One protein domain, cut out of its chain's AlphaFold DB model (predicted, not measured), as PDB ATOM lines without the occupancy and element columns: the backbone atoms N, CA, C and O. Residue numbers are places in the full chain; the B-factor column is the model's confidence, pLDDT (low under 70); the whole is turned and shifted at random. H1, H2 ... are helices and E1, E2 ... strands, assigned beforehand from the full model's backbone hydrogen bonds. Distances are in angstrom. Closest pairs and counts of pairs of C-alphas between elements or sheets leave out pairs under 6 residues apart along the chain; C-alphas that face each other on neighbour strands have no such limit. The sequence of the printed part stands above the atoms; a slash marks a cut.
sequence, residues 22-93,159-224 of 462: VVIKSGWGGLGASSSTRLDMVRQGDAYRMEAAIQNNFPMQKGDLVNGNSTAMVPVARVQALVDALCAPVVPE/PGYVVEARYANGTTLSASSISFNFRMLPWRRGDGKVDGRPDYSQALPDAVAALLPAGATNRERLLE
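This is residues 22 to 93 and 159 to 224 of the 462 residues of an uncharacterized protein of Lysobacter silvestris (UniProt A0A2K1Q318). Picture one twisted antiparallel sheet of seven strands, with helices H1 and H2 side by side on one of its faces and the short H3 at H2. A long loop, residues 57 to 69, reaches far from the body between E3 and E4. The printed part has 138 residues, with three named helices and seven named strands in the order E1 E2 E3 E4 H1 E5 E6 E7 H2 H3; the sheet runs E4 E3 E2 E1 E5 E6 E7, and the class is mixed, helices and strands. It is compact, with a radius of gyration of the C-alphas of 15.0 A and spans of 46 by 37 by 26 A.

Start with the first meander, each strand the antiparallel neighbour of the one before: E1, residues 22 to 28, E2, 35 to 44, E3, 47 to 56, and edge strand E4, 70 to 75. Look at N 24 and O 39, 2.9 A apart, for E1 and E2; N 40 and O 51, 2.9 A, for E2 and E3; and N 50 and O 72, 2.8 A, for E3 and E4. The second meander is E5, residues 160 to 166, E6, 172 to 177, and edge strand E7, 187 to 189. N 25 and O 162, 2.8 A, pair E1 with E5; N 163 and O 175, 2.8 A, pair E5 with E6; N 176 and O 188, 2.9 A, pair E6 with E7. H1, residues 76 to 87, is on the sheet at a height of 8.2 A, across the strands at 73 degrees to E6 on the local plane. H2, residues 203 to 211, is on the same face at a height of 4.8 A, over none of the strands. H1 and H2 touch, closest at the C-alphas of Leu 82 and Ala 207, 4.9 A, at a shallow tilt of 28 degrees, opposite ways. H3, residues 219 to 222, touches H2, closest at the C-alphas of Pro 205 and Leu 222, 5.2 A, and only grazes the sheet. H1 and H3 are apart. Every O i to N i+4 pair is within hydrogen-bond range in H1 and H2; H3 is too short for such a pair.

Find C-alpha 22 at (-45.428, -22.479, -12.444), where E1 begins its 20.6 A. E2 then runs 29.0 A, E3 28.7 A and E4 15.4 A. H1 starts at C-alpha 76, (-40.243, -12.939, -15.767), and covers 16.0 A. E5 spans 20.2 A, E6 16.8 A, E7 6.6 A, H2 12.7 A and H3 5.5 A, ending at C-alpha 222, (-29.190, -30.168, -11.459).

The C-alphas of Gln 61 and Pro 89 are the two farthest apart, 45.8 A. Residues 94 to 158 are not printed; C-alphas 93 and 159 are 21.5 A apart across the cut. The links E3 to E4 and E7 to H2 are long, 13 residues each. Confidence is under 70 at residues 29 to 33, 56 to 70 and 191 to 196; the mean pLDDT of the printed part is 83.1.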
ATOM      1  N   VAL A  22     -46.420 -21.412 -12.307       97.12
ATOM      2  CA  VAL A  22     -45.428 -22.479 -12.444       97.12
ATOM      3  C   VAL A  22     -45.319 -23.226 -11.124       97.12
ATOM      4  O   VAL A  22     -45.242 -22.611 -10.065       97.12
ATOM      5  N   VAL A  23     -45.289 -24.553 -11.190       95.75
ATOM      6  CA  VAL A  23     -45.086 -25.424 -10.035       95.75
ATOM      7  C   VAL A  23     -43.848 -26.277 -10.271       95.75
ATOM      8  O   VAL A  23     -43.742 -26.942 -11.299       95.75
ATOM      9  N   ILE A  24     -42.928 -26.285  -9.307       95.19
ATOM     10  CA  ILE A  24     -41.755 -27.167  -9.301       95.19
ATOM     11  C   ILE A  24     -41.809 -28.013  -8.037       95.19
ATOM     12  O   ILE A  24     -41.900 -27.490  -6.929       95.19
ATOM     13  N   LYS A  25     -41.741 -29.331  -8.197       93.00
ATOM     14  CA  LYS A  25     -41.649 -30.286  -7.094       93.00
ATOM     15  C   LYS A  25     -40.332 -31.030  -7.205       93.00
ATOM     16  O   LYS A  25     -39.992 -31.499  -8.285       93.00
ATOM     17  N   SER A  26     -39.635 -31.154  -6.087       90.56
ATOM     18  CA  SER A  26     -38.450 -31.983  -5.910       90.56
ATOM     19  C   SER A  26     -38.671 -32.904  -4.721       90.56
ATOM     20  O   SER A  26     -39.215 -32.467  -3.705       90.56
ATOM     21  N   GLY A  27     -38.263 -34.161  -4.830       86.06
ATOM     22  CA  GLY A  27     -38.383 -35.135  -3.749       86.06
ATOM     23  C   GLY A  27     -37.161 -36.030  -3.635       86.06
ATOM     24  O   GLY A  27     -36.451 -36.251  -4.614       86.06
ATOM     25  N   TRP A  28     -36.940 -36.531  -2.425       80.56
ATOM     26  CA  TRP A  28     -35.896 -37.475  -2.044       80.56
ATOM     27  C   TRP A  28     -36.435 -38.395  -0.942       80.56
ATOM     28  O   TRP A  28     -37.000 -37.902   0.034       80.56
ATOM     29  N   GLY A  29     -36.287 -39.715  -1.088       66.94
ATOM     30  CA  GLY A  29     -36.948 -40.706  -0.223       66.94
ATOM     31  C   GLY A  29     -36.037 -41.742   0.441       66.94
ATOM     32  O   GLY A  29     -36.561 -42.704   0.991       66.94
ATOM     33  N   GLY A  30     -34.712 -41.597   0.351       63.12
ATOM     34  CA  GLY A  30     -33.768 -42.684   0.652       63.12
ATOM     35  C   GLY A  30     -33.566 -43.098   2.095       63.12
ATOM     36  O   GLY A  30     -34.275 -42.667   2.993       63.12
ATOM     37  N   LEU A  31     -32.515 -43.905   2.304       56.66
ATOM     38  CA  LEU A  31     -32.061 -44.474   3.588       56.66
ATOM     39  C   LEU A  31     -31.725 -43.434   4.691       56.66
ATOM     40  O   LEU A  31     -31.272 -43.810   5.770       56.66
ATOM     41  N   GLY A  32     -31.937 -42.138   4.429       61.94
ATOM     42  CA  GLY A  32     -31.814 -41.024   5.369       61.94
ATOM     43  C   GLY A  32     -33.144 -40.287   5.595       61.94
ATOM     44  O   GLY A  32     -34.231 -40.828   5.418       61.94
ATOM     45  N   ALA A  33     -33.071 -39.028   6.025       65.81
ATOM     46  CA  ALA A  33     -34.247 -38.207   6.300       65.81
ATOM     47  C   ALA A  33     -34.875 -37.660   5.011       65.81
ATOM     48  O   ALA A  33     -34.415 -36.635   4.525       65.81
ATOM     49  N   SER A  34     -35.919 -38.299   4.466       75.25
ATOM     50  CA  SER A  34     -36.561 -37.859   3.212       75.25
ATOM     51  C   SER A  34     -36.788 -36.344   3.189       75.25
ATOM     52  O   SER A  34     -37.291 -35.791   4.171       75.25
ATOM     53  N   SER A  35     -36.463 -35.680   2.084       82.06
ATOM     54  CA  SER A  35     -36.722 -34.252   1.924       82.06
ATOM     55  C   SER A  35     -37.513 -33.978   0.659       82.06
ATOM     56  O   SER A  35     -37.490 -34.746  -0.304       82.06
ATOM     57  N   SER A  36     -38.255 -32.883   0.663       87.75
ATOM     58  CA  SER A  36     -38.982 -32.431  -0.512       87.75
ATOM     59  C   SER A  36     -39.041 -30.920  -0.556       87.75
ATOM     60  O   SER A  36     -39.140 -30.264   0.478       87.75
ATOM     61  N   THR A  37     -39.023 -30.375  -1.764       89.69
ATOM     62  CA  THR A  37     -39.249 -28.957  -2.019       89.69
ATOM     63  C   THR A  37     -40.414 -28.809  -2.978       89.69
ATOM     64  O   THR A  37     -40.461 -29.473  -4.013       89.69
ATOM     65  N   ARG A  38     -41.339 -27.911  -2.660       93.06
ATOM     66  CA  ARG A  38     -42.382 -27.448  -3.566       93.06
ATOM     67  C   ARG A  38     -42.251 -25.942  -3.735       93.06
ATOM     68  O   ARG A  38     -42.222 -25.216  -2.748       93.06
ATOM     69  N   LEU A  39     -42.174 -25.497  -4.980       93.00
ATOM     70  CA  LEU A  39     -42.265 -24.095  -5.358       93.00
ATOM     71  C   LEU A  39     -43.562 -23.878  -6.117       93.00
ATOM     72  O   LEU A  39     -43.796 -24.546  -7.124       93.00
ATOM     73  N   ASP A  40     -44.357 -22.923  -5.662       94.50
ATOM     74  CA  ASP A  40     -45.515 -22.409  -6.378       94.50
ATOM     75  C   ASP A  40     -45.224 -20.954  -6.762       94.50
ATOM     76  O   ASP A  40     -44.940 -20.108  -5.917       94.50
ATOM     77  N   MET A  41     -45.244 -20.659  -8.058       96.19
ATOM     78  CA  MET A  41     -45.029 -19.324  -8.607       96.19
ATOM     79  C   MET A  41     -46.308 -18.848  -9.278       96.19
ATOM     80  O   MET A  41     -46.836 -19.543 -10.144       96.19
ATOM     81  N   VAL A  42     -46.778 -17.656  -8.922       96.44
ATOM     82  CA  VAL A  42     -47.979 -17.036  -9.498       96.44
ATOM     83  C   VAL A  42     -47.605 -15.701 -10.117       96.44
ATOM     84  O   VAL A  42     -46.932 -14.883  -9.486       96.44
ATOM     85  N   ARG A  43     -48.034 -15.471 -11.358       95.31
ATOM     86  CA  ARG A  43     -47.727 -14.239 -12.080       95.31
ATOM     87  C   ARG A  43     -48.375 -13.032 -11.397       95.31
ATOM     88  O   ARG A  43     -49.568 -13.032 -11.104       95.31
ATOM     89  N   GLN A  44     -47.589 -11.984 -11.182       93.31
ATOM     90  CA  GLN A  44     -48.013 -10.692 -10.647       93.31
ATOM     91  C   GLN A  44     -47.382  -9.578 -11.483       93.31
ATOM     92  O   GLN A  44     -46.259  -9.152 -11.230       93.31
ATOM     93  N   GLY A  45     -48.099  -9.139 -12.522       91.06
ATOM     94  CA  GLY A  45     -47.600  -8.129 -13.457       91.06
ATOM     95  C   GLY A  45     -46.389  -8.617 -14.261       91.06
ATOM     96  O   GLY A  45     -46.509  -9.517 -15.103       91.06
ATOM     97  N   ASP A  46     -45.240  -7.993 -14.010       91.50
ATOM     98  CA  ASP A  46     -43.945  -8.208 -14.668       91.50
ATOM     99  C   ASP A  46     -42.998  -9.144 -13.891       91.50
ATOM    100  O   ASP A  46     -41.846  -9.351 -14.283       91.50
ATOM    101  N   ALA A  47     -43.491  -9.769 -12.823       95.38
ATOM    102  CA  ALA A  47     -42.764 -10.752 -12.036       95.38
ATOM    103  C   ALA A  47     -43.680 -11.907 -11.603       95.38
ATOM    104  O   ALA A  47     -44.883 -11.920 -11.868       95.38
ATOM    105  N   TYR A  48     -43.100 -12.904 -10.943       96.50
ATOM    106  CA  TYR A  48     -43.833 -13.987 -10.299       96.50
ATOM    107  C   TYR A  48     -43.599 -13.928  -8.802       96.50
ATOM    108  O   TYR A  48     -42.454 -13.883  -8.355       96.50
ATOM    109  N   ARG A  49     -44.673 -13.974  -8.020       95.06
ATOM    110  CA  ARG A  49     -44.563 -14.234  -6.590       95.06
ATOM    111  C   ARG A  49     -44.317 -15.723  -6.406       95.06
ATOM    112  O   ARG A  49     -45.139 -16.529  -6.833       95.06
ATOM    113  N   MET A  50     -43.193 -16.072  -5.802       92.44
ATOM    114  CA  MET A  50     -42.815 -17.441  -5.475       92.44
ATOM    115  C   MET A  50     -43.077 -17.711  -4.001       92.44
ATOM    116  O   MET A  50     -42.639 -16.942  -3.147       92.44
ATOM    117  N   GLU A  51     -43.724 -18.833  -3.722       89.50
ATOM    118  CA  GLU A  51     -43.888 -19.414  -2.397       89.50
ATOM    119  C   GLU A  51     -43.173 -20.770  -2.386       89.50
ATOM    120  O   GLU A  51     -43.409 -21.623  -3.244       89.50
ATOM    121  N   ALA A  52     -42.248 -20.946  -1.443       86.00
ATOM    122  CA  ALA A  52     -41.461 -22.164  -1.299       86.00
ATOM    123  C   ALA A  52     -41.830 -22.897  -0.008       86.00
ATOM    124  O   ALA A  52     -41.825 -22.300   1.065       86.00
ATOM    125  N   ALA A  53     -42.078 -24.199  -0.110       84.19
ATOM    126  CA  ALA A  53     -42.220 -25.102   1.022       84.19
ATOM    127  C   ALA A  53     -41.123 -26.168   0.948       84.19
ATOM    128  O   ALA A  53     -41.055 -26.930  -0.019       84.19
ATOM    129  N   ILE A  54     -40.260 -26.214   1.963       80.38
ATOM    130  CA  ILE A  54     -39.192 -27.210   2.089       80.38
ATOM    131  C   ILE A  54     -39.502 -28.056   3.318       80.38
ATOM    132  O   ILE A  54     -39.640 -27.539   4.423       80.38
ATOM    133  N   GLN A  55     -39.620 -29.361   3.124       76.81
ATOM    134  CA  GLN A  55     -39.910 -30.316   4.183       76.81
ATOM    135  C   GLN A  55     -38.742 -31.285   4.317       76.81
ATOM    136  O   GLN A  55     -38.386 -31.950   3.349       76.81
ATOM    137  N   ASN A  56     -38.189 -31.391   5.525       68.31
ATOM    138  CA  ASN A  56     -37.193 -32.392   5.897       68.31
ATOM    139  C   ASN A  56     -37.835 -33.341   6.914       68.31
ATOM    140  O   ASN A  56     -38.100 -32.945   8.046       68.31
ATOM    141  N   ASN A  57     -38.103 -34.587   6.536       60.31
ATOM    142  CA  ASN A  57     -38.639 -35.585   7.458       60.31
ATOM    143  C   ASN A  57     -37.485 -36.387   8.063       60.31
ATOM    144  O   ASN A  57     -37.061 -37.402   7.511       60.31
ATOM    145  N   PHE A  58     -36.990 -35.955   9.221       49.50
ATOM    146  CA  PHE A  58     -36.142 -36.799  10.062       49.50
ATOM    147  C   PHE A  58     -37.008 -37.791  10.859       49.50
ATOM    148  O   PHE A  58     -37.941 -37.356  11.536       49.50
ATOM    149  N   PRO A  59     -36.697 -39.105  10.875       43.47
ATOM    150  CA  PRO A  59     -37.498 -40.088  11.608       43.47
ATOM    151  C   PRO A  59     -37.486 -39.963  13.143       43.47
ATOM    152  O   PRO A  59     -38.173 -40.740  13.797       43.47
ATOM    153  N   MET A  60     -36.737 -39.032  13.752       36.19
ATOM    154  CA  MET A  60     -36.603 -38.967  15.221       36.19
ATOM    155  C   MET A  60     -37.130 -37.702  15.902       36.19
ATOM    156  O   MET A  60     -37.191 -37.688  17.128       36.19
ATOM    157  N   GLN A  61     -37.591 -36.681  15.176       38.31
ATOM    158  CA  GLN A  61     -38.276 -35.548  15.805       38.31
ATOM    159  C   GLN A  61     -39.469 -35.098  14.969       38.31
ATOM    160  O   GLN A  61     -39.353 -34.435  13.943       38.31
ATOM    161  N   LYS A  62     -40.649 -35.470  15.458       36.00
ATOM    162  CA  LYS A  62     -41.940 -34.907  15.074       36.00
ATOM    163  C   LYS A  62     -41.968 -33.466  15.613       36.00
ATOM    164  O   LYS A  62     -42.469 -33.246  16.709       36.00
ATOM    165  N   GLY A  63     -41.316 -32.534  14.922       36.03
ATOM    166  CA  GLY A  63     -41.044 -31.201  15.471       36.03
ATOM    167  C   GLY A  63     -40.978 -30.094  14.435       36.03
ATOM    168  O   GLY A  63     -41.845 -29.230  14.439       36.03
ATOM    169  N   ASP A  64     -40.028 -30.137  13.502       36.19
ATOM    170  CA  ASP A  64     -39.691 -28.920  12.758       36.19
ATOM    171  C   ASP A  64     -39.997 -29.044  11.262       36.19
ATOM    172  O   ASP A  64     -39.130 -29.294  10.424       36.19
ATOM    173  N   LEU A  65     -41.262 -28.792  10.907       42.72
ATOM    174  CA  LEU A  65     -41.535 -28.138   9.630       42.72
ATOM    175  C   LEU A  65     -40.867 -26.765   9.714       42.72
ATOM    176  O   LEU A  65     -41.438 -25.831  10.277       42.72
ATOM    177  N   VAL A  66     -39.668 -26.619   9.154       46.28
ATOM    178  CA  VAL A  66     -39.187 -25.286   8.790       46.28
ATOM    179  C   VAL A  66     -40.061 -24.838   7.621       46.28
ATOM    180  O   VAL A  66     -39.685 -24.947   6.458       46.28
ATOM    181  N   ASN A  67     -41.265 -24.351   7.939       46.38
ATOM    182  CA  ASN A  67     -42.105 -23.558   7.049       46.38
ATOM    183  C   ASN A  67     -41.394 -22.220   6.828       46.38
ATOM    184  O   ASN A  67     -41.837 -21.162   7.271       46.38
ATOM    185  N   GLY A  68     -40.236 -22.266   6.177       49.09
ATOM    186  CA  GLY A  68     -39.622 -21.097   5.594       49.09
ATOM    187  C   GLY A  68     -40.453 -20.723   4.381       49.09
ATOM    188  O   GLY A  68     -40.031 -21.003   3.265       49.09
ATOM    189  N   ASN A  69     -41.625 -20.115   4.599       53.22
ATOM    190  CA  ASN A  69     -42.396 -19.442   3.558       53.22
ATOM    191  C   ASN A  69     -41.585 -18.226   3.094       53.22
ATOM    192  O   ASN A  69     -41.892 -17.078   3.418       53.22
ATOM    193  N   SER A  70     -40.491 -18.475   2.379       60.16
ATOM    194  CA  SER A  70     -39.759 -17.429   1.691       60.16
ATOM    195  C   SER A  70     -40.633 -17.001   0.525       60.16
ATOM    196  O   SER A  70     -40.816 -17.748  -0.437       60.16
ATOM    197  N   THR A  71     -41.236 -15.823   0.668       71.38
ATOM    198  CA  THR A  71     -41.940 -15.167  -0.426       71.38
ATOM    199  C   THR A  71     -40.918 -14.315  -1.159       71.38
ATOM    200  O   THR A  71     -40.401 -13.353  -0.593       71.38
ATOM    201  N   ALA A  72     -40.592 -14.680  -2.396       86.00
ATOM    202  CA  ALA A  72     -39.648 -13.929  -3.219       86.00
ATOM    203  C   ALA A  72     -40.281 -13.563  -4.558       86.00
ATOM    204  O   ALA A  72     -41.117 -14.297  -5.084       86.00
ATOM    205  N   MET A  73     -39.859 -12.436  -5.125       92.44
ATOM    206  CA  MET A  73     -40.227 -12.076  -6.489       92.44
ATOM    207  C   MET A  73     -39.214 -12.681  -7.460       92.44
ATOM    208  O   MET A  73     -38.008 -12.463  -7.339       92.44
ATOM    209  N   VAL A  74     -39.710 -13.440  -8.430       94.00
ATOM    210  CA  VAL A  74     -38.926 -14.061  -9.496       94.00
ATOM    211  C   VAL A  74     -39.114 -13.246 -10.778       94.00
ATOM    212  O   VAL A  74     -40.253 -13.055 -11.214       94.00
ATOM    213  N   PRO A  75     -38.029 -12.771 -11.414       96.00
ATOM    214  CA  PRO A  75     -38.128 -12.048 -12.675       96.00
ATOM    215  C   PRO A  75     -38.759 -12.903 -13.776       96.00
ATOM    216  O   PRO A  75     -38.394 -14.072 -13.942       96.00
ATOM    217  N   VAL A  76     -39.625 -12.295 -14.593       96.12
ATOM    218  CA  VAL A  76     -40.243 -12.939 -15.767       96.12
ATOM    219  C   VAL A  76     -39.214 -13.629 -16.664       96.12
ATOM    220  O   VAL A  76     -39.478 -14.728 -17.137       96.12
ATOM    221  N   ALA A  77     -38.025 -13.046 -16.842       96.62
ATOM    222  CA  ALA A  77     -36.972 -13.617 -17.681       96.62
ATOM    223  C   ALA A  77     -36.543 -15.036 -17.255       96.62
ATOM    224  O   ALA A  77     -36.245 -15.865 -18.111       96.62
ATOM    225  N   ARG A  78     -36.552 -15.355 -15.950       96.81
ATOM    226  CA  ARG A  78     -36.214 -16.710 -15.474       96.81
ATOM    227  C   ARG A  78     -37.320 -17.713 -15.781       96.81
ATOM    228  O   ARG A  78     -37.033 -18.849 -16.142       96.81
ATOM    229  N   VAL A  79     -38.578 -17.289 -15.661       97.12
ATOM    230  CA  VAL A  79     -39.723 -18.127 -16.040       97.12
ATOM    231  C   VAL A  79     -39.783 -18.305 -17.555       97.12
ATOM    232  O   VAL A  79     -40.043 -19.410 -18.017       97.12
ATOM    233  N   GLN A  80     -39.463 -17.265 -18.329       96.44
ATOM    234  CA  GLN A  80     -39.349 -17.362 -19.781       96.44
ATOM    235  C   GLN A  80     -38.276 -18.379 -20.182       96.44
ATOM    236  O   GLN A  80     -38.569 -19.247 -20.986       96.44
ATOM    237  N   ALA A  81     -37.094 -18.365 -19.555       97.31
ATOM    238  CA  ALA A  81     -36.051 -19.357 -19.830       97.31
ATOM    239  C   ALA A  81     -36.514 -20.804 -19.563       97.31
ATOM    240  O   ALA A  81     -36.174 -21.713 -20.319       97.31
ATOM    241  N   LEU A  82     -37.328 -21.028 -18.523       96.88
ATOM    242  CA  LEU A  82     -37.951 -22.333 -18.284       96.88
ATOM    243  C   LEU A  82     -38.963 -22.691 -19.376       96.88
ATOM    244  O   LEU A  82     -38.960 -23.822 -19.858       96.88
ATOM    245  N   VAL A  83     -39.833 -21.753 -19.753       95.38
ATOM    246  CA  VAL A  83     -40.811 -21.956 -20.828       95.38
ATOM    247  C   VAL A  83     -40.095 -22.278 -22.135       95.38
ATOM    248  O   VAL A  83     -40.436 -23.276 -22.760       95.38
ATOM    249  N   ASP A  84     -39.065 -21.515 -22.494       95.06
ATOM    250  CA  ASP A  84     -38.237 -21.724 -23.680       95.06
ATOM    251  C   ASP A  84     -37.578 -23.107 -23.650       95.06
ATOM    252  O   ASP A  84     -37.629 -23.834 -24.640       95.06
ATOM    253  N   ALA A  85     -37.039 -23.526 -22.500       94.75
ATOM    254  CA  ALA A  85     -36.468 -24.859 -22.336       94.75
ATOM    255  C   ALA A  85     -37.518 -25.969 -22.514       94.75
ATOM    256  O   ALA A  85     -37.246 -26.938 -23.218       94.75
ATOM    257  N   LEU A  86     -38.720 -25.820 -21.939       91.88
ATOM    258  CA  LEU A  86     -39.852 -26.750 -22.106       91.88
ATOM    259  C   LEU A  86     -40.388 -26.782 -23.545       91.88
ATOM    260  O   LEU A  86     -40.941 -27.797 -23.979       91.88
ATOM    261  N   CYS A  87     -40.206 -25.684 -24.271       91.06
ATOM    262  CA  CYS A  87     -40.635 -25.472 -25.644       91.06
ATOM    263  C   CYS A  87     -39.622 -25.893 -26.705       91.06
ATOM    264  O   CYS A  87     -40.003 -26.149 -27.848       91.06
ATOM    265  N   ALA A  88     -38.343 -25.967 -26.343       90.81
ATOM    266  CA  ALA A  88     -37.281 -26.346 -27.259       90.81
ATOM    267  C   ALA A  88     -37.532 -27.744 -27.859       90.81
ATOM    268  O   ALA A  88     -38.194 -28.572 -27.231       90.81
ATOM    269  N   PRO A  89     -36.992 -28.060 -29.044       89.50
ATOM    270  CA  PRO A  89     -37.025 -29.422 -29.560       89.50
ATOM    271  C   PRO A  89     -36.447 -30.430 -28.553       89.50
ATOM    272  O   PRO A  89     -35.475 -30.134 -27.858       89.50
ATOM    273  N   VAL A  90     -37.046 -31.622 -28.483       89.50
ATOM    274  CA  VAL A  90     -36.520 -32.730 -27.670       89.50
ATOM    275  C   VAL A  90     -35.148 -33.134 -28.201       89.50
ATOM    276  O   VAL A  90     -35.006 -33.373 -29.401       89.50
ATOM    277  N   VAL A  91     -34.169 -33.256 -27.304       93.19
ATOM    278  CA  VAL A  91     -32.821 -33.731 -27.618       93.19
ATOM    279  C   VAL A  91     -32.751 -35.225 -27.274       93.19
ATOM    280  O   VAL A  91     -32.693 -35.570 -26.097       93.19
ATOM    281  N   PRO A  92     -32.807 -36.139 -28.258       92.00
ATOM    282  CA  PRO A  92     -33.001 -37.567 -27.990       92.00
ATOM    283  C   PRO A  92     -31.765 -38.276 -27.419       92.00
ATOM    284  O   PRO A  92     -31.904 -39.378 -26.892       92.00
ATOM    285  N   GLU A  93     -30.587 -37.661 -27.521       94.69
ATOM    286  CA  GLU A  93     -29.290 -38.228 -27.143       94.69
ATOM    287  C   GLU A  93     -28.434 -37.169 -26.442       94.69
ATOM    288  O   GLU A  93     -28.530 -35.979 -26.735       94.69
ATOM    289  N   PRO A 159     -34.135 -39.602  -6.102       85.25
ATOM    290  CA  PRO A 159     -34.392 -38.182  -6.288       85.25
ATOM    291  C   PRO A 159     -35.214 -37.944  -7.553       85.25
ATOM    292  O   PRO A 159     -35.042 -38.638  -8.551       85.25
ATOM    293  N   GLY A 160     -36.065 -36.925  -7.567       88.06
ATOM    294  CA  GLY A 160     -36.835 -36.607  -8.767       88.06
ATOM    295  C   GLY A 160     -37.400 -35.201  -8.775       88.06
ATOM    296  O   GLY A 160     -37.665 -34.628  -7.719       88.06
ATOM    297  N   TYR A 161     -37.605 -34.680  -9.983       90.81
ATOM    298  CA  TYR A 161     -38.246 -33.404 -10.252       90.81
ATOM    299  C   TYR A 161     -39.494 -33.566 -11.111       90.81
ATOM    300  O   TYR A 161     -39.527 -34.376 -12.038       90.81
ATOM    301  N   VAL A 162     -40.493 -32.729 -10.844       91.88
ATOM    302  CA  VAL A 162     -41.651 -32.500 -11.712       91.88
ATOM    303  C   VAL A 162     -41.851 -30.999 -11.857       91.88
ATOM    304  O   VAL A 162     -41.851 -30.274 -10.861       91.88
ATOM    305  N   VAL A 163     -42.030 -30.540 -13.091       93.75
ATOM    306  CA  VAL A 163     -42.244 -29.136 -13.440       93.75
ATOM    307  C   VAL A 163     -43.524 -29.013 -14.252       93.75
ATOM    308  O   VAL A 163     -43.733 -29.777 -15.192       93.75
ATOM    309  N   GLU A 164     -44.359 -28.037 -13.907       94.56
ATOM    310  CA  GLU A 164     -45.599 -27.701 -14.610       94.56
ATOM    311  C   GLU A 164     -45.691 -26.182 -14.809       94.56
ATOM    312  O   GLU A 164     -45.553 -25.428 -13.849       94.56
ATOM    313  N   ALA A 165     -45.974 -25.725 -16.027       94.88
ATOM    314  CA  ALA A 165     -46.267 -24.331 -16.359       94.88
ATOM    315  C   ALA A 165     -47.679 -24.238 -16.948       94.88
ATOM    316  O   ALA A 165     -47.959 -24.836 -17.988       94.88
ATOM    317  N   ARG A 166     -48.571 -23.510 -16.273       94.81
ATOM    318  CA  ARG A 166     -50.008 -23.443 -16.572       94.81
ATOM    319  C   ARG A 166     -50.375 -22.092 -17.163       94.81
ATOM    320  O   ARG A 166     -50.033 -21.056 -16.598       94.81
ATOM    321  N   TYR A 167     -51.091 -22.110 -18.277       94.38
ATOM    322  CA  TYR A 167     -51.526 -20.918 -19.000       94.38
ATOM    323  C   TYR A 167     -53.005 -20.617 -18.739       94.38
ATOM    324  O   TYR A 167     -53.782 -21.515 -18.415       94.38
ATOM    325  N   ALA A 168     -53.403 -19.363 -18.966       92.44
ATOM    326  CA  ALA A 168     -54.780 -18.881 -18.804       92.44
ATOM    327  C   ALA A 168     -55.813 -19.670 -19.629       92.44
ATOM    328  O   ALA A 168     -56.968 -19.816 -19.243       92.44
ATOM    329  N   ASN A 169     -55.391 -20.200 -20.781       88.94
ATOM    330  CA  ASN A 169     -56.233 -21.010 -21.665       88.94
ATOM    331  C   ASN A 169     -56.414 -22.464 -21.182       88.94
ATOM    332  O   ASN A 169     -57.013 -23.265 -21.896       88.94
ATOM    333  N   GLY A 170     -55.878 -22.819 -20.010       88.56
ATOM    334  CA  GLY A 170     -55.928 -24.165 -19.435       88.56
ATOM    335  C   GLY A 170     -54.825 -25.110 -19.919       88.56
ATOM    336  O   GLY A 170     -54.659 -26.190 -19.350       88.56
ATOM    337  N   THR A 171     -54.033 -24.726 -20.925       89.50
ATOM    338  CA  THR A 171     -52.909 -25.541 -21.401       89.50
ATOM    339  C   THR A 171     -51.814 -25.622 -20.340       89.50
ATOM    340  O   THR A 171     -51.513 -24.643 -19.655       89.50
ATOM    341  N   THR A 172     -51.187 -26.793 -20.223       89.81
ATOM    342  CA  THR A 172     -50.052 -27.026 -19.323       89.81
ATOM    343  C   THR A 172     -48.869 -27.587 -20.100       89.81
ATOM    344  O   THR A 172     -49.015 -28.552 -20.847       89.81
ATOM    345  N   LEU A 173     -47.693 -26.990 -19.906       90.88
ATOM    346  CA  LEU A 173     -46.418 -27.595 -20.280       90.88
ATOM    347  C   LEU A 173     -45.852 -28.308 -19.058       90.88
ATOM    348  O   LEU A 173     -45.855 -27.741 -17.967       90.88
ATOM    349  N   SER A 174     -45.344 -29.523 -19.230       90.06
ATOM    350  CA  SER A 174     -44.796 -30.282 -18.111       90.06
ATOM    351  C   SER A 174     -43.633 -31.174 -18.503       90.06
ATOM    352  O   SER A 174     -43.547 -31.676 -19.628       90.06
ATOM    353  N   ALA A 175     -42.737 -31.365 -17.538       91.19
ATOM    354  CA  ALA A 175     -41.610 -32.270 -17.643       91.19
ATOM    355  C   ALA A 175     -41.289 -32.905 -16.289       91.19
ATOM    356  O   ALA A 175     -41.473 -32.292 -15.238       91.19
ATOM    357  N   SER A 176     -40.773 -34.129 -16.315       91.00
ATOM    358  CA  SER A 176     -40.292 -34.831 -15.126       91.00
ATOM    359  C   SER A 176     -38.913 -35.419 -15.368       91.00
ATOM    360  O   SER A 176     -38.675 -35.993 -16.432       91.00
ATOM    361  N   SER A 177     -38.026 -35.324 -14.388       88.94
ATOM    362  CA  SER A 177     -36.730 -35.988 -14.462       88.94
ATOM    363  C   SER A 177     -36.874 -37.486 -14.203       88.94
ATOM    364  O   SER A 177     -37.778 -37.914 -13.477       88.94
ATOM    365  N   ILE A 178     -35.962 -38.295 -14.741       78.31
ATOM    366  CA  ILE A 178     -35.781 -39.646 -14.201       78.31
ATOM    367  C   ILE A 178     -34.918 -39.596 -12.940       78.31
ATOM    368  O   ILE A 178     -34.223 -38.613 -12.673       78.31
ATOM    369  N   SER A 179     -35.024 -40.642 -12.128       72.31
ATOM    370  CA  SER A 179     -34.317 -40.695 -10.859       72.31
ATOM    371  C   SER A 179     -32.826 -40.946 -11.042       72.31
ATOM    372  O   SER A 179     -32.461 -41.913 -11.698       72.31
ATOM    373  N   PHE A 180     -32.030 -40.108 -10.370       70.31
ATOM    374  CA  PHE A 180     -30.578 -40.180 -10.172       70.31
ATOM    375  C   PHE A 180     -29.767 -40.484 -11.429       70.31
ATOM    376  O   PHE A 180     -29.504 -41.637 -11.728       70.31
ATOM    377  N   ASN A 181     -29.306 -39.425 -12.091       77.56
ATOM    378  CA  ASN A 181     -28.352 -39.446 -13.195       77.56
ATOM    379  C   ASN A 181     -27.712 -38.056 -13.313       77.56
ATOM    380  O   ASN A 181     -28.232 -37.105 -12.721       77.56
ATOM    381  N   PHE A 182     -26.619 -37.926 -14.072       89.62
ATOM    382  CA  PHE A 182     -25.955 -36.639 -14.325       89.62
ATOM    383  C   PHE A 182     -26.988 -35.556 -14.671       89.62
ATOM    384  O   PHE A 182     -27.762 -35.709 -15.620       89.62
ATOM    385  N   ARG A 183     -27.052 -34.496 -13.853       91.75
ATOM    386  CA  ARG A 183     -28.004 -33.375 -14.004       91.75
ATOM    387  C   ARG A 183     -29.484 -33.766 -14.076       91.75
ATOM    388  O   ARG A 183     -30.311 -33.006 -14.580       91.75
ATOM    389  N   MET A 184     -29.836 -34.927 -13.523       89.69
ATOM    390  CA  MET A 184     -31.179 -35.519 -13.541       89.69
ATOM    391  C   MET A 184     -31.683 -35.874 -14.955       89.69
ATOM    392  O   MET A 184     -32.883 -35.834 -15.227       89.69
ATOM    393  N   LEU A 185     -30.771 -36.208 -15.871       91.81
ATOM    394  CA  LEU A 185     -31.090 -36.554 -17.258       91.81
ATOM    395  C   LEU A 185     -31.364 -38.059 -17.461       91.81
ATOM    396  O   LEU A 185     -30.896 -38.892 -16.689       91.81
ATOM    397  N   PRO A 186     -32.063 -38.435 -18.545       91.81
ATOM    398  CA  PRO A 186     -32.934 -37.584 -19.352       91.81
ATOM    399  C   PRO A 186     -34.191 -37.123 -18.599       91.81
ATOM    400  O   PRO A 186     -34.700 -37.789 -17.697       91.81
ATOM    401  N   TRP A 187     -34.754 -36.006 -19.046       91.44
ATOM    402  CA  TRP A 187     -36.106 -35.588 -18.686       91.44
ATOM    403  C   TRP A 187     -37.136 -36.242 -19.612       91.44
ATOM    404  O   TRP A 187     -36.820 -36.696 -20.708       91.44
ATOM    405  N   ARG A 188     -38.394 -36.298 -19.177       88.62
ATOM    406  CA  ARG A 188     -39.545 -36.720 -19.985       88.62
ATOM    407  C   ARG A 188     -40.528 -35.567 -20.058       88.62
ATOM    408  O   ARG A 188     -40.966 -35.087 -19.016       88.62
ATOM    409  N   ARG A 189     -40.869 -35.125 -21.268       84.75
ATOM    410  CA  ARG A 189     -41.844 -34.046 -21.506       84.75
ATOM    411  C   ARG A 189     -43.219 -34.620 -21.848       84.75
ATOM    412  O   ARG A 189     -43.299 -35.622 -22.557       84.75
ATOM    413  N   GLY A 190     -44.287 -33.973 -21.382       73.50
ATOM    414  CA  GLY A 190     -45.674 -34.390 -21.631       73.50
ATOM    415  C   GLY A 190     -46.576 -34.244 -20.406       73.50
ATOM    416  O   GLY A 190     -46.087 -33.896 -19.335       73.50
ATOM    417  N   ASP A 191     -47.873 -34.524 -20.578       54.81
ATOM    418  CA  ASP A 191     -49.031 -34.342 -19.667       54.81
ATOM    419  C   ASP A 191     -48.979 -35.114 -18.326       54.81
ATOM    420  O   ASP A 191     -50.009 -35.471 -17.756       54.81
ATOM    421  N   GLY A 192     -47.787 -35.411 -17.808       44.34
ATOM    422  CA  GLY A 192     -47.595 -36.229 -16.613       44.34
ATOM    423  C   GLY A 192     -47.664 -37.732 -16.883       44.34
ATOM    424  O   GLY A 192     -47.552 -38.521 -15.943       44.34
ATOM    425  N   LYS A 193     -47.806 -38.167 -18.144       45.09
ATOM    426  CA  LYS A 193     -47.664 -39.580 -18.506       45.09
ATOM    427  C   LYS A 193     -46.196 -39.957 -18.626       45.09
ATOM    428  O   LYS A 193     -45.401 -39.312 -19.305       45.09
ATOM    429  N   VAL A 194     -45.867 -41.063 -17.969       46.31
ATOM    430  CA  VAL A 194     -44.522 -41.629 -17.844       46.31
ATOM    431  C   VAL A 194     -43.901 -41.967 -19.209       46.31
ATOM    432  O   VAL A 194     -42.698 -42.133 -19.269       46.31
ATOM    433  N   ASP A 195     -44.634 -41.972 -20.321       51.72
ATOM    434  CA  ASP A 195     -44.136 -42.431 -21.630       51.72
ATOM    435  C   ASP A 195     -43.581 -41.317 -22.545       51.72
ATOM    436  O   ASP A 195     -43.391 -41.524 -23.745       51.72
ATOM    437  N   GLY A 196     -43.296 -40.130 -21.995       64.56
ATOM    438  CA  GLY A 196     -42.613 -39.058 -22.727       64.56
ATOM    439  C   GLY A 196     -41.244 -39.497 -23.265       64.56
ATOM    440  O   GLY A 196     -40.503 -40.222 -22.593       64.56
ATOM    441  N   ARG A 197     -40.896 -39.053 -24.484       77.06
ATOM    442  CA  ARG A 197     -39.577 -39.316 -25.088       77.06
ATOM    443  C   ARG A 197     -38.465 -38.754 -24.186       77.06
ATOM    444  O   ARG A 197     -38.664 -37.671 -23.630       77.06
ATOM    445  N   PRO A 198     -37.331 -39.464 -24.038       87.38
ATOM    446  CA  PRO A 198     -36.200 -38.955 -23.276       87.38
ATOM    447  C   PRO A 198     -35.659 -37.680 -23.927       87.38
ATOM    448  O   PRO A 198     -35.556 -37.596 -25.149       87.38
ATOM    449  N   ASP A 199     -35.328 -36.709 -23.088       91.44
ATOM    450  CA  ASP A 199     -34.745 -35.433 -23.465       91.44
ATOM    451  C   ASP A 199     -33.469 -35.180 -22.658       91.44
ATOM    452  O   ASP A 199     -33.502 -35.089 -21.428       91.44
ATOM    453  N   TYR A 200     -32.348 -35.073 -23.360       94.06
ATOM    454  CA  TYR A 200     -31.013 -34.863 -22.808       94.06
ATOM    455  C   TYR A 200     -30.568 -33.392 -22.862       94.06
ATOM    456  O   TYR A 200     -29.399 -33.087 -22.616       94.06
ATOM    457  N   SER A 201     -31.483 -32.468 -23.171       93.06
ATOM    458  CA  SER A 201     -31.189 -31.036 -23.181       93.06
ATOM    459  C   SER A 201     -30.709 -30.537 -21.816       93.06
ATOM    460  O   SER A 201     -31.363 -30.737 -20.791       93.06
ATOM    461  N   GLN A 202     -29.592 -29.810 -21.821       93.19
ATOM    462  CA  GLN A 202     -29.020 -29.161 -20.637       93.19
ATOM    463  C   GLN A 202     -29.806 -27.911 -20.209       93.19
ATOM    464  O   GLN A 202     -29.786 -27.529 -19.043       93.19
ATOM    465  N   ALA A 203     -30.566 -27.304 -21.127       95.12
ATOM    466  CA  ALA A 203     -31.293 -26.065 -20.859       95.12
ATOM    467  C   ALA A 203     -32.376 -26.233 -19.781       95.12
ATOM    468  O   ALA A 203     -32.643 -25.306 -19.017       95.12
ATOM    469  N   LEU A 204     -33.000 -27.413 -19.704       94.31
ATOM    470  CA  LEU A 204     -34.060 -27.681 -18.737       94.31
ATOM    471  C   LEU A 204     -33.538 -27.757 -17.289       94.31
ATOM    472  O   LEU A 204     -34.058 -27.008 -16.459       94.31
ATOM    473  N   PRO A 205     -32.514 -28.570 -16.948       95.62
ATOM    474  CA  PRO A 205     -31.944 -28.543 -15.603       95.62
ATOM    475  C   PRO A 205     -31.366 -27.168 -15.229       95.62
ATOM    476  O   PRO A 205     -31.556 -26.744 -14.089       95.62
ATOM    477  N   ASP A 206     -30.754 -26.434 -16.170       96.50
ATOM    478  CA  ASP A 206     -30.277 -25.058 -15.944       96.50
ATOM    479  C   ASP A 206     -31.414 -24.100 -15.558       96.50
ATOM    480  O   ASP A 206     -31.343 -23.408 -14.535       96.50
ATOM    481  N   ALA A 207     -32.499 -24.086 -16.337       97.62
ATOM    482  CA  ALA A 207     -33.639 -23.209 -16.087       97.62
ATOM    483  C   ALA A 207     -34.356 -23.543 -14.769       97.62
ATOM    484  O   ALA A 207     -34.742 -22.639 -14.024       97.62
ATOM    485  N   VAL A 208     -34.490 -24.831 -14.435       96.88
ATOM    486  CA  VAL A 208     -35.073 -25.272 -13.158       96.88
ATOM    487  C   VAL A 208     -34.180 -24.858 -11.982       96.88
ATOM    488  O   VAL A 208     -34.669 -24.276 -11.011       96.88
ATOM    489  N   ALA A 209     -32.866 -25.076 -12.066       96.25
ATOM    490  CA  ALA A 209     -31.925 -24.707 -11.007       96.25
ATOM    491  C   ALA A 209     -31.858 -23.190 -10.745       96.25
ATOM    492  O   ALA A 209     -31.621 -22.768  -9.608       96.25
ATOM    493  N   ALA A 210     -32.091 -22.369 -11.776       96.12
ATOM    494  CA  ALA A 210     -32.146 -20.909 -11.674       96.12
ATOM    495  C   ALA A 210     -33.394 -20.383 -10.934       96.12
ATOM    496  O   ALA A 210     -33.386 -19.249 -10.437       96.12
ATOM    497  N   LEU A 211     -34.457 -21.188 -10.863       95.75
ATOM    498  CA  LEU A 211     -35.698 -20.880 -10.143       95.75
ATOM    499  C   LEU A 211     -35.685 -21.404  -8.700       95.75
ATOM    500  O   LEU A 211     -36.412 -20.890  -7.855       95.75
ATOM    501  N   LEU A 212     -34.848 -22.401  -8.402       93.25
ATOM    502  CA  LEU A 212     -34.763 -23.008  -7.076       93.25
ATOM    503  C   LEU A 212     -33.933 -22.162  -6.090       93.25
ATOM    504  O   LEU A 212     -32.824 -21.735  -6.436       93.25
ATOM    505  N   PRO A 213     -34.399 -21.967  -4.838       90.25
ATOM    506  CA  PRO A 213     -33.588 -21.361  -3.784       90.25
ATOM    507  C   PRO A 213     -32.402 -22.265  -3.414       90.25
ATOM    508  O   PRO A 213     -32.452 -23.477  -3.602       90.25
ATOM    509  N   ALA A 214     -31.337 -21.692  -2.844       87.00
ATOM    510  CA  ALA A 214     -30.074 -22.401  -2.600       87.00
ATOM    511  C   ALA A 214     -30.206 -23.689  -1.759       87.00
ATOM    512  O   ALA A 214     -29.467 -24.634  -2.006       87.00
ATOM    513  N   GLY A 215     -31.149 -23.740  -0.810       84.94
ATOM    514  CA  GLY A 215     -31.408 -24.907   0.046       84.94
ATOM    515  C   GLY A 215     -32.493 -25.862  -0.463       84.94
ATOM    516  O   GLY A 215     -32.937 -26.718   0.299       84.94
ATOM    517  N   ALA A 216     -32.975 -25.698  -1.699       89.25
ATOM    518  CA  ALA A 216     -33.964 -26.606  -2.267       89.25
ATOM    519  C   ALA A 216     -33.399 -28.026  -2.420       89.25
ATOM    520  O   ALA A 216     -32.278 -28.220  -2.887       89.25
ATOM    521  N   THR A 217     -34.227 -29.013  -2.090       88.00
ATOM    522  CA  THR A 217     -33.951 -30.442  -2.259       88.00
ATOM    523  C   THR A 217     -33.451 -30.739  -3.675       88.00
ATOM    524  O   THR A 217     -34.131 -30.392  -4.642       88.00
ATOM    525  N   ASN A 218     -32.316 -31.439  -3.792       88.00
ATOM    526  CA  ASN A 218     -31.677 -31.881  -5.040       88.00
ATOM    527  C   ASN A 218     -31.174 -30.759  -5.968       88.00
ATOM    528  O   ASN A 218     -30.932 -31.027  -7.152       88.00
ATOM    529  N   ARG A 219     -31.096 -29.493  -5.539       92.06
ATOM    530  CA  ARG A 219     -30.727 -28.391  -6.451       92.06
ATOM    531  C   ARG A 219     -29.316 -28.569  -7.003       92.06
ATOM    532  O   ARG A 219     -29.082 -28.352  -8.187       92.06
ATOM    533  N   GLU A 220     -28.389 -28.982  -6.151       90.31
ATOM    534  CA  GLU A 220     -26.997 -29.273  -6.483       90.31
ATOM    535  C   GLU A 220     -26.863 -30.340  -7.571       90.31
ATOM    536  O   GLU A 220     -25.993 -30.223  -8.427       90.31
ATOM    537  N   ARG A 221     -27.776 -31.317  -7.614       89.56
ATOM    538  CA  ARG A 221     -27.768 -32.374  -8.633       89.56
ATOM    539  C   ARG A 221     -28.051 -31.833 -10.028       89.56
ATOM    540  O   ARG A 221     -27.448 -32.301 -10.979       89.56
ATOM    541  N   LEU A 222     -28.919 -30.826 -10.168       92.94
ATOM    542  CA  LEU A 222     -29.190 -30.168 -11.459       92.94
ATOM    543  C   LEU A 222     -27.986 -29.370 -11.983       92.94
ATOM    544  O   LEU A 222     -27.917 -29.062 -13.175       92.94
ATOM    545  N   LEU A 223     -27.061 -29.023 -11.089       92.81
ATOM    546  CA  LEU A 223     -25.868 -28.222 -11.351       92.81
ATOM    547  C   LEU A 223     -24.582 -29.057 -11.297       92.81
ATOM    548  O   LEU A 223     -23.492 -28.488 -11.270       92.81
ATOM    549  N   GLU A 224     -24.702 -30.385 -11.240       89.62
ATOM    550  CA  GLU A 224     -23.555 -31.283 -11.150       89.62
ATOM    551  C   GLU A 224     -22.612 -31.051 -12.344       89.62
ATOM    552  O   GLU A 224     -23.062 -31.093 -13.495       89.62
TER     553      GLU A 224